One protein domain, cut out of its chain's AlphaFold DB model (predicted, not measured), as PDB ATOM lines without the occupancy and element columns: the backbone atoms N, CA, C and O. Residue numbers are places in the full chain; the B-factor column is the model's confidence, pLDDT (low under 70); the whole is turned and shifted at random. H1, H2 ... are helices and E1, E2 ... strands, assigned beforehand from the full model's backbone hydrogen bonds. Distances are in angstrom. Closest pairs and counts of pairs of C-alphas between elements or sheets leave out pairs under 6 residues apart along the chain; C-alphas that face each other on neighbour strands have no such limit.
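This is residues 69 to 140 of the 248 residues of an uncharacterized protein of Phytophthora infestans (strain T30-4) (UniProt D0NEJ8). A small domain with little regular structure: two short helices, H1 and H2, meet nearly at right angles next to a two-stranded antiparallel sheet, E1 and E2, and long loops, residues 69 to 83 and 98 to 118, make much of the rest. Of 72 printed residues, 28 are in named elements, in the order E1, H1, E2, H2; the class is mixed. The whole is compact, radius of gyration of the C-alphas 12.0 A, spanning 30 by 29 by 21 A.

E1 is residues 84 to 87, from C-alpha 84 at (8.471, 30.802, 10.182). H1, residues 88 to 97, is 14.5 A long. E2 is residues 119 to 122. H2, residues 127 to 136, is 14.1 A long and ends at C-alpha 136 (-6.310, 24.446, 2.467).

E1 and E2 are antiparallel, at 137 degrees; N 86 and O 120 are 3.0 A apart, within hydrogen-bond range. H1 and H2 touch, about perpendicular at 75 degrees; their closest C-alphas, Leu 94 and Leu 130, are 7.1 A apart. In both helices every O i to N i+4 pair is within hydrogen-bond range.

The printed part has no cut. The link H1 to E2 is long, 21 residues. Residues 135 to 140 have pLDDT under 70.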
ATOM      1  N   GLU A  69      19.991  29.321   5.302       97.12
ATOM      2  CA  GLU A  69      19.221  29.173   4.075       97.12
ATOM      3  C   GLU A  69      17.738  28.950   4.382       97.12
ATOM      4  O   GLU A  69      17.362  28.191   5.277       97.12
ATOM      5  N   CYS A  70      16.875  29.604   3.609       97.12
ATOM      6  CA  CYS A  70      15.453  29.297   3.621       97.12
ATOM      7  C   CYS A  70      15.227  27.885   3.081       97.12
ATOM      8  O   CYS A  70      15.646  27.575   1.968       97.12
ATOM      9  N   ALA A  71      14.492  27.054   3.821       95.56
ATOM     10  CA  ALA A  71      14.264  25.667   3.423       95.56
ATOM     11  C   ALA A  71      13.508  25.509   2.089       95.56
ATOM     12  O   ALA A  71      13.645  24.470   1.447       95.56
ATOM     13  N   LEU A  72      12.734  26.523   1.671       95.00
ATOM     14  CA  LEU A  72      11.976  26.500   0.415       95.00
ATOM     15  C   LEU A  72      12.775  27.063  -0.769       95.00
ATOM     16  O   LEU A  72      12.953  26.379  -1.770       95.00
ATOM     17  N   CYS A  73      13.255  28.308  -0.677       95.12
ATOM     18  CA  CYS A  73      13.927  28.975  -1.800       95.12
ATOM     19  C   CYS A  73      15.456  28.830  -1.812       95.12
ATOM     20  O   CYS A  73      16.095  29.350  -2.721       95.12
ATOM     21  N   ALA A  74      16.045  28.176  -0.803       94.31
ATOM     22  CA  ALA A  74      17.489  27.981  -0.624       94.31
ATOM     23  C   ALA A  74      18.332  29.275  -0.608       94.31
ATOM     24  O   ALA A  74      19.555  29.228  -0.686       94.31
ATOM     25  N   PHE A  75      17.703  30.448  -0.490       96.50
ATOM     26  CA  PHE A  75      18.423  31.713  -0.402       96.50
ATOM     27  C   PHE A  75      18.921  31.947   1.037       96.50
ATOM     28  O   PHE A  75      18.159  31.698   1.980       96.50
ATOM     29  N   PRO A  76      20.164  32.424   1.236       96.88
ATOM     30  CA  PRO A  76      20.723  32.683   2.559       96.88
ATOM     31  C   PRO A  76      20.186  33.988   3.160       96.88
ATOM     32  O   PRO A  76      20.329  35.068   2.583       96.88
ATOM     33  N   PHE A  77      19.629  33.910   4.367       96.38
ATOM     34  CA  PHE A  77      19.089  35.048   5.109       96.38
ATOM     35  C   PHE A  77      19.703  35.155   6.507       96.38
ATOM     36  O   PHE A  77      20.196  34.181   7.067       96.38
ATOM     37  N   LEU A  78      19.624  36.346   7.104       94.75
ATOM     38  CA  LEU A  78      19.823  36.492   8.547       94.75
ATOM     39  C   LEU A  78      18.685  35.798   9.314       94.75
ATOM     40  O   LEU A  78      17.541  35.903   8.863       94.75
ATOM     41  N   PRO A  79      18.952  35.151  10.463       93.06
ATOM     42  CA  PRO A  79      17.940  34.459  11.266       93.06
ATOM     43  C   PRO A  79      16.660  35.269  11.536       93.06
ATOM     44  O   PRO A  79      15.567  34.723  11.390       93.06
ATOM     45  N   VAL A  80      16.751  36.579  11.812       92.19
ATOM     46  CA  VAL A  80      15.567  37.464  11.983       92.19
ATOM     47  C   VAL A  80      14.606  37.493  10.789       92.19
ATOM     48  O   VAL A  80      13.420  37.814  10.936       92.19
ATOM     49  N   ASN A  81      15.101  37.165   9.596       93.81
ATOM     50  CA  ASN A  81      14.333  37.154   8.355       93.81
ATOM     51  C   ASN A  81      13.695  35.792   8.046       93.81
ATOM     52  O   ASN A  81      12.911  35.706   7.093       93.81
ATOM     53  N   LEU A  82      13.951  34.758   8.859       95.69
ATOM     54  CA  LEU A  82      13.281  33.456   8.783       95.69
ATOM     55  C   LEU A  82      12.381  33.194  10.009       95.69
ATOM     56  O   LEU A  82      12.654  32.291  10.799       95.69
ATOM     57  N   PRO A  83      11.293  33.964  10.202       95.00
ATOM     58  CA  PRO A  83      10.468  33.842  11.403       95.00
ATOM     59  C   PRO A  83       9.604  32.575  11.424       95.00
ATOM     60  O   PRO A  83       9.115  32.185  12.483       95.00
ATOM     61  N   HIS A  84       9.369  31.945  10.273       95.81
ATOM     62  CA  HIS A  84       8.471  30.802  10.182       95.81
ATOM     63  C   HIS A  84       9.236  29.509  10.432       95.81
ATOM     64  O   HIS A  84      10.226  29.232   9.758       95.81
ATOM     65  N   ARG A  85       8.748  28.705  11.378       96.12
ATOM     66  CA  ARG A  85       9.245  27.355  11.644       96.12
ATOM     67  C   ARG A  85       8.187  26.355  11.206       96.12
ATOM     68  O   ARG A  85       7.068  26.393  11.705       96.12
ATOM     69  N   VAL A  86       8.543  25.493  10.265       95.06
ATOM     70  CA  VAL A  86       7.658  24.464   9.698       95.06
ATOM     71  C   VAL A  86       8.390  23.130   9.667       95.06
ATOM     72  O   VAL A  86       9.616  23.109   9.739       95.06
ATOM     73  N   SER A  87       7.677  22.013   9.557       94.94
ATOM     74  CA  SER A  87       8.341  20.723   9.351       94.94
ATOM     75  C   SER A  87       8.929  20.650   7.938       94.94
ATOM     76  O   SER A  87       8.364  21.188   6.980       94.94
ATOM     77  N   PHE A  88      10.060  19.962   7.778       95.12
ATOM     78  CA  PHE A  88      10.647  19.752   6.451       95.12
ATOM     79  C   PHE A  88       9.696  18.987   5.511       95.12
ATOM     80  O   PHE A  88       9.693  19.207   4.299       95.12
ATOM     81  N   LYS A  89       8.811  18.154   6.066       93.56
ATOM     82  CA  LYS A  89       7.760  17.440   5.343       93.56
ATOM     83  C   LYS A  89       6.812  18.396   4.611       93.56
ATOM     84  O   LYS A  89       6.499  18.126   3.457       93.56
ATOM     85  N   CYS A  90       6.430  19.529   5.208       93.81
ATOM     86  CA  CYS A  90       5.615  20.541   4.523       93.81
ATOM     87  C   CYS A  90       6.311  21.076   3.260       93.81
ATOM     88  O   CYS A  90       5.673  21.259   2.226       93.81
ATOM     89  N   ILE A  91       7.633  21.274   3.317       94.94
ATOM     90  CA  ILE A  91       8.430  21.680   2.151       94.94
ATOM     91  C   ILE A  91       8.416  20.581   1.083       94.94
ATOM     92  O   ILE A  91       8.223  20.860  -0.099       94.94
ATOM     93  N   MET A  92       8.600  19.322   1.495       93.25
ATOM     94  CA  MET A  92       8.571  18.176   0.582       93.25
ATOM     95  C   MET A  92       7.226  18.023  -0.132       93.25
ATOM     96  O   MET A  92       7.211  17.698  -1.318       93.25
ATOM     97  N   ASP A  93       6.117  18.267   0.562       93.06
ATOM     98  CA  ASP A  93       4.779  18.171  -0.024       93.06
ATOM     99  C   ASP A  93       4.506  19.293  -1.009       93.06
ATOM    100  O   ASP A  93       3.972  19.045  -2.087       93.06
ATOM    101  N   LEU A  94       4.952  20.509  -0.689       94.00
ATOM    102  CA  LEU A  94       4.863  21.625  -1.618       94.00
ATOM    103  C   LEU A  94       5.689  21.362  -2.887       94.00
ATOM    104  O   LEU A  94       5.218  21.595  -3.998       94.00
ATOM    105  N   HIS A  95       6.892  20.800  -2.746       93.44
ATOM    106  CA  HIS A  95       7.690  20.369  -3.896       93.44
ATOM    107  C   HIS A  95       6.981  19.292  -4.722       93.44
ATOM    108  O   HIS A  95       6.994  19.364  -5.950       93.44
ATOM    109  N   ALA A  96       6.344  18.316  -4.070       92.25
ATOM    110  CA  ALA A  96       5.573  17.283  -4.753       92.25
ATOM    111  C   ALA A  96       4.384  17.877  -5.525       92.25
ATOM    112  O   ALA A  96       4.169  17.499  -6.675       92.25
ATOM    113  N   LEU A  97       3.673  18.846  -4.935       92.81
ATOM    114  CA  LEU A  97       2.573  19.571  -5.577       92.81
ATOM    115  C   LEU A  97       3.038  20.315  -6.838       92.81
ATOM    116  O   LEU A  97       2.346  20.312  -7.852       92.81
ATOM    117  N   TRP A  98       4.227  20.917  -6.797       94.19
ATOM    118  CA  TRP A  98       4.827  21.603  -7.946       94.19
ATOM    119  C   TRP A  98       5.505  20.668  -8.953       94.19
ATOM    120  O   TRP A  98       6.030  21.137  -9.962       94.19
ATOM    121  N   GLY A  99       5.546  19.360  -8.687       93.62
ATOM    122  CA  GLY A  99       6.312  18.412  -9.497       93.62
ATOM    123  C   GLY A  99       7.825  18.664  -9.466       93.62
ATOM    124  O   GLY A  99       8.549  18.190 -10.340       93.62
ATOM    125  N   TYR A 100       8.322  19.406  -8.475       92.75
ATOM    126  CA  TYR A 100       9.738  19.705  -8.318       92.75
ATOM    127  C   TYR A 100      10.458  18.549  -7.615       92.75
ATOM    128  O   TYR A 100      10.120  18.169  -6.492       92.75
ATOM    129  N   GLN A 101      11.495  18.005  -8.257       88.31
ATOM    130  CA  GLN A 101      12.385  17.027  -7.636       88.31
ATOM    131  C   GLN A 101      13.742  17.663  -7.315       88.31
ATOM    132  O   GLN A 101      14.488  18.003  -8.234       88.31
ATOM    133  N   PRO A 102      14.098  17.808  -6.025       85.50
ATOM    134  CA  PRO A 102      15.409  18.315  -5.664       85.50
ATOM    135  C   PRO A 102      16.496  17.303  -6.071       85.50
ATOM    136  O   PRO A 102      16.341  16.106  -5.814       85.50
ATOM    137  N   PRO A 103      17.630  17.762  -6.629       82.44
ATOM    138  CA  PRO A 103      18.668  16.886  -7.185       82.44
ATOM    139  C   PRO A 103      19.327  15.970  -6.142       82.44
ATOM    140  O   PRO A 103      19.901  14.945  -6.486       82.44
ATOM    141  N   GLN A 104      19.236  16.317  -4.856       81.56
ATOM    142  CA  GLN A 104      19.859  15.587  -3.745       81.56
ATOM    143  C   GLN A 104      18.868  14.722  -2.948       81.56
ATOM    144  O   GLN A 104      19.200  14.265  -1.853       81.56
ATOM    145  N   ARG A 105      17.646  14.506  -3.455       79.88
ATOM    146  CA  ARG A 105      16.568  13.822  -2.718       79.88
ATOM    147  C   ARG A 105      16.961  12.433  -2.208       79.88
ATOM    148  O   ARG A 105      16.603  12.072  -1.092       79.88
ATOM    149  N   GLU A 106      17.667  11.654  -3.021       75.75
ATOM    150  CA  GLU A 106      17.978  10.254  -2.703       75.75
ATOM    151  C   GLU A 106      19.131  10.106  -1.705       75.75
ATOM    152  O   GLU A 106      19.141   9.160  -0.912       75.75
ATOM    153  N   VAL A 107      20.068  11.058  -1.729       81.62
ATOM    154  CA  VAL A 107      21.327  11.024  -0.971       81.62
ATOM    155  C   VAL A 107      21.186  11.703   0.391       81.62
ATOM    156  O   VAL A 107      21.784  11.261   1.369       81.62
ATOM    157  N   ALA A 108      20.391  12.770   0.489       87.38
ATOM    158  CA  ALA A 108      20.307  13.547   1.719       87.38
ATOM    159  C   ALA A 108      19.368  12.895   2.753       87.38
ATOM    160  O   ALA A 108      18.167  12.733   2.525       87.38
ATOM    161  N   ALA A 109      19.908  12.588   3.938       86.75
ATOM    162  CA  ALA A 109      19.186  11.937   5.038       86.75
ATOM    163  C   ALA A 109      17.920  12.692   5.490       86.75
ATOM    164  O   ALA A 109      16.952  12.064   5.908       86.75
ATOM    165  N   ARG A 110      17.887  14.023   5.324       86.88
ATOM    166  CA  ARG A 110      16.743  14.888   5.672       86.88
ATOM    167  C   ARG A 110      15.435  14.546   4.949       86.88
ATOM    168  O   ARG A 110      14.368  14.900   5.427       86.88
ATOM    169  N   TYR A 111      15.494  13.857   3.803       88.31
ATOM    170  CA  TYR A 111      14.296  13.436   3.061       88.31
ATOM    171  C   TYR A 111      13.681  12.129   3.582       88.31
ATOM    172  O   TYR A 111      12.682  11.669   3.029       88.31
ATOM    173  N   ARG A 112      14.269  11.505   4.610       88.38
ATOM    174  CA  ARG A 112      13.797  10.241   5.187       88.38
ATOM    175  C   ARG A 112      13.362  10.435   6.645       88.38
ATOM    176  O   ARG A 112      13.943  11.267   7.344       88.38
ATOM    177  N   PRO A 113      12.369   9.669   7.132       90.38
ATOM    178  CA  PRO A 113      12.040   9.641   8.552       90.38
ATOM    179  C   PRO A 113      13.242   9.198   9.406       90.38
ATOM    180  O   PRO A 113      14.005   8.336   8.960       90.38
ATOM    181  N   PRO A 114      13.411   9.748  10.623       90.50
ATOM    182  CA  PRO A 114      12.554  10.753  11.271       90.50
ATOM    183  C   PRO A 114      12.863  12.207  10.861       90.50
ATOM    184  O   PRO A 114      12.033  13.082  11.080       90.50
ATOM    185  N   PHE A 115      14.006  12.461  10.218       89.44
ATOM    186  CA  PHE A 115      14.519  13.810   9.934       89.44
ATOM    187  C   PHE A 115      13.621  14.658   9.028       89.44
ATOM    188  O   PHE A 115      13.659  15.885   9.080       89.44
ATOM    189  N   CYS A 116      12.764  14.037   8.214       90.75
ATOM    190  CA  CYS A 116      11.789  14.785   7.422       90.75
ATOM    191  C   CYS A 116      10.747  15.529   8.276       90.75
ATOM    192  O   CYS A 116      10.051  16.392   7.752       90.75
ATOM    193  N   TYR A 117      10.626  15.229   9.568       94.81
ATOM    194  CA  TYR A 117       9.730  15.938  10.485       94.81
ATOM    195  C   TYR A 117      10.427  17.047  11.281       94.81
ATOM    196  O   TYR A 117       9.755  17.761  12.024       94.81
ATOM    197  N   ASP A 118      11.736  17.240  11.094       95.31
ATOM    198  CA  ASP A 118      12.485  18.281  11.790       95.31
ATOM    199  C   ASP A 118      11.980  19.679  11.422       95.31
ATOM    200  O   ASP A 118      11.578  19.960  10.285       95.31
ATOM    201  N   ALA A 119      12.019  20.572  12.411       95.44
ATOM    202  CA  ALA A 119      11.626  21.961  12.241       95.44
ATOM    203  C   ALA A 119      12.700  22.733  11.464       95.44
ATOM    204  O   ALA A 119      13.822  22.915  11.941       95.44
ATOM    205  N   VAL A 120      12.324  23.260  10.305       96.25
ATOM    206  CA  VAL A 120      13.154  24.089   9.433       96.25
ATOM    207  C   VAL A 120      12.614  25.512   9.348       96.25
ATOM    208  O   VAL A 120      11.420  25.766   9.526       96.25
ATOM    209  N   SER A 121      13.510  26.461   9.093       97.25
ATOM    210  CA  SER A 121      13.192  27.883   9.014       97.25
ATOM    211  C   SER A 121      12.886  28.325   7.584       97.25
ATOM    212  O   SER A 121      13.586  27.958   6.634       97.25
ATOM    213  N   VAL A 122      11.859  29.158   7.432       97.25
ATOM    214  CA  VAL A 122      11.402  29.684   6.143       97.25
ATOM    215  C   VAL A 122      11.311  31.205   6.197       97.25
ATOM    216  O   VAL A 122      10.886  31.791   7.195       97.25
ATOM    217  N   CYS A 123      11.725  31.856   5.108       97.31
ATOM    218  CA  CYS A 123      11.695  33.308   5.006       97.31
ATOM    219  C   CYS A 123      10.261  33.858   4.949       97.31
ATOM    220  O   CYS A 123       9.321  33.175   4.536       97.31
ATOM    221  N   ARG A 124      10.105  35.134   5.316       95.25
ATOM    222  CA  ARG A 124       8.808  35.844   5.321       95.25
ATOM    223  C   ARG A 124       8.052  35.774   3.993       95.25
ATOM    224  O   ARG A 124       6.831  35.730   3.994       95.25
ATOM    225  N   MET A 125       8.774  35.745   2.874       96.50
ATOM    226  CA  MET A 125       8.176  35.709   1.534       96.50
ATOM    227  C   MET A 125       7.596  34.335   1.186       96.50
ATOM    228  O   MET A 125       6.564  34.242   0.533       96.50
ATOM    229  N   CYS A 126       8.256  33.265   1.625       96.75
ATOM    230  CA  CYS A 126       7.845  31.891   1.348       96.75
ATOM    231  C   CYS A 126       6.773  31.378   2.324       96.75
ATOM    232  O   CYS A 126       6.077  30.417   2.007       96.75
ATOM    233  N   GLY A 127       6.636  32.012   3.494       95.25
ATOM    234  CA  GLY A 127       5.645  31.654   4.512       95.25
ATOM    235  C   GLY A 127       4.212  31.581   3.969       95.25
ATOM    236  O   GLY A 127       3.615  30.509   4.052       95.25
ATOM    237  N   PRO A 128       3.664  32.661   3.375       94.81
ATOM    238  CA  PRO A 128       2.290  32.676   2.869       94.81
ATOM    239  C   PRO A 128       1.973  31.530   1.902       94.81
ATOM    240  O   PRO A 128       0.942  30.886   2.053       94.81
ATOM    241  N   ILE A 129       2.899  31.217   0.990       94.44
ATOM    242  CA  ILE A 129       2.757  30.127   0.012       94.44
ATOM    243  C   ILE A 129       2.600  28.781   0.733       94.44
ATOM    244  O   ILE A 129       1.689  28.011   0.443       94.44
ATOM    245  N   LEU A 130       3.461  28.494   1.713       93.06
ATOM    246  CA  LEU A 130       3.374  27.247   2.480       93.06
ATOM    247  C   LEU A 130       2.077  27.146   3.282       93.06
ATOM    248  O   LEU A 130       1.463  26.078   3.318       93.06
ATOM    249  N   PHE A 131       1.668  28.229   3.941       90.88
ATOM    250  CA  PHE A 131       0.476  28.218   4.786       90.88
ATOM    251  C   PHE A 131      -0.807  28.083   3.971       90.88
ATOM    252  O   PHE A 131      -1.698  27.349   4.392       90.88
ATOM    253  N   GLU A 132      -0.882  28.704   2.796       89.88
ATOM    254  CA  GLU A 132      -2.005  28.535   1.873       89.88
ATOM    255  C   GLU A 132      -2.201  27.055   1.515       89.88
ATOM    256  O   GLU A 132      -3.281  26.505   1.715       89.88
ATOM    257  N   HIS A 133      -1.138  26.357   1.114       83.12
ATOM    258  CA  HIS A 133      -1.235  24.945   0.738       83.12
ATOM    259  C   HIS A 133      -1.458  23.994   1.923       83.12
ATOM    260  O   HIS A 133      -2.158  22.991   1.783       83.12
ATOM    261  N   THR A 134      -0.901  24.311   3.096       77.38
ATOM    262  CA  THR A 134      -1.013  23.445   4.282       77.38
ATOM    263  C   THR A 134      -2.376  23.577   4.965       77.38
ATOM    264  O   THR A 134      -2.935  22.586   5.420       77.38
ATOM    265  N   THR A 135      -2.937  24.787   5.031       69.75
ATOM    266  CA  THR A 135      -4.250  25.018   5.662       69.75
ATOM    267  C   THR A 135      -5.429  24.690   4.747       69.75
ATOM    268  O   THR A 135      -6.503  24.370   5.247       69.75
ATOM    269  N   ALA A 136      -5.240  24.719   3.424       60.16
ATOM    270  CA  ALA A 136      -6.310  24.446   2.467       60.16
ATOM    271  C   ALA A 136      -6.561  22.950   2.206       60.16
ATOM    272  O   ALA A 136      -7.601  22.609   1.647       60.16
ATOM    273  N   THR A 137      -5.646  22.046   2.584       53.16
ATOM    274  CA  THR A 137      -5.767  20.604   2.284       53.16
ATOM    275  C   THR A 137      -5.566  19.713   3.521       53.16
ATOM    276  O   THR A 137      -4.593  18.963   3.603       53.16
ATOM    277  N   PRO A 138      -6.490  19.743   4.502       55.66
ATOM    278  CA  PRO A 138      -6.409  18.870   5.678       55.66
ATOM    279  C   PRO A 138      -6.482  17.367   5.334       55.66
ATOM    280  O   PRO A 138      -5.967  16.544   6.090       55.66
ATOM    281  N   ASP A 139      -7.050  16.999   4.181       54.72
ATOM    282  CA  ASP A 139      -7.278  15.595   3.802       54.72
ATOM    283  C   ASP A 139      -6.032  14.861   3.271       54.72
ATOM    284  O   ASP A 139      -5.986  13.631   3.287       54.72
ATOM    285  N   ALA A 140      -4.974  15.569   2.851       53.94
ATOM    286  CA  ALA A 140      -3.813  14.937   2.204       53.94
ATOM    287  C   ALA A 140      -2.952  14.074   3.152       53.94
ATOM    288  O   ALA A 140      -2.191  13.217   2.697       53.94
TER     289      ALA A 140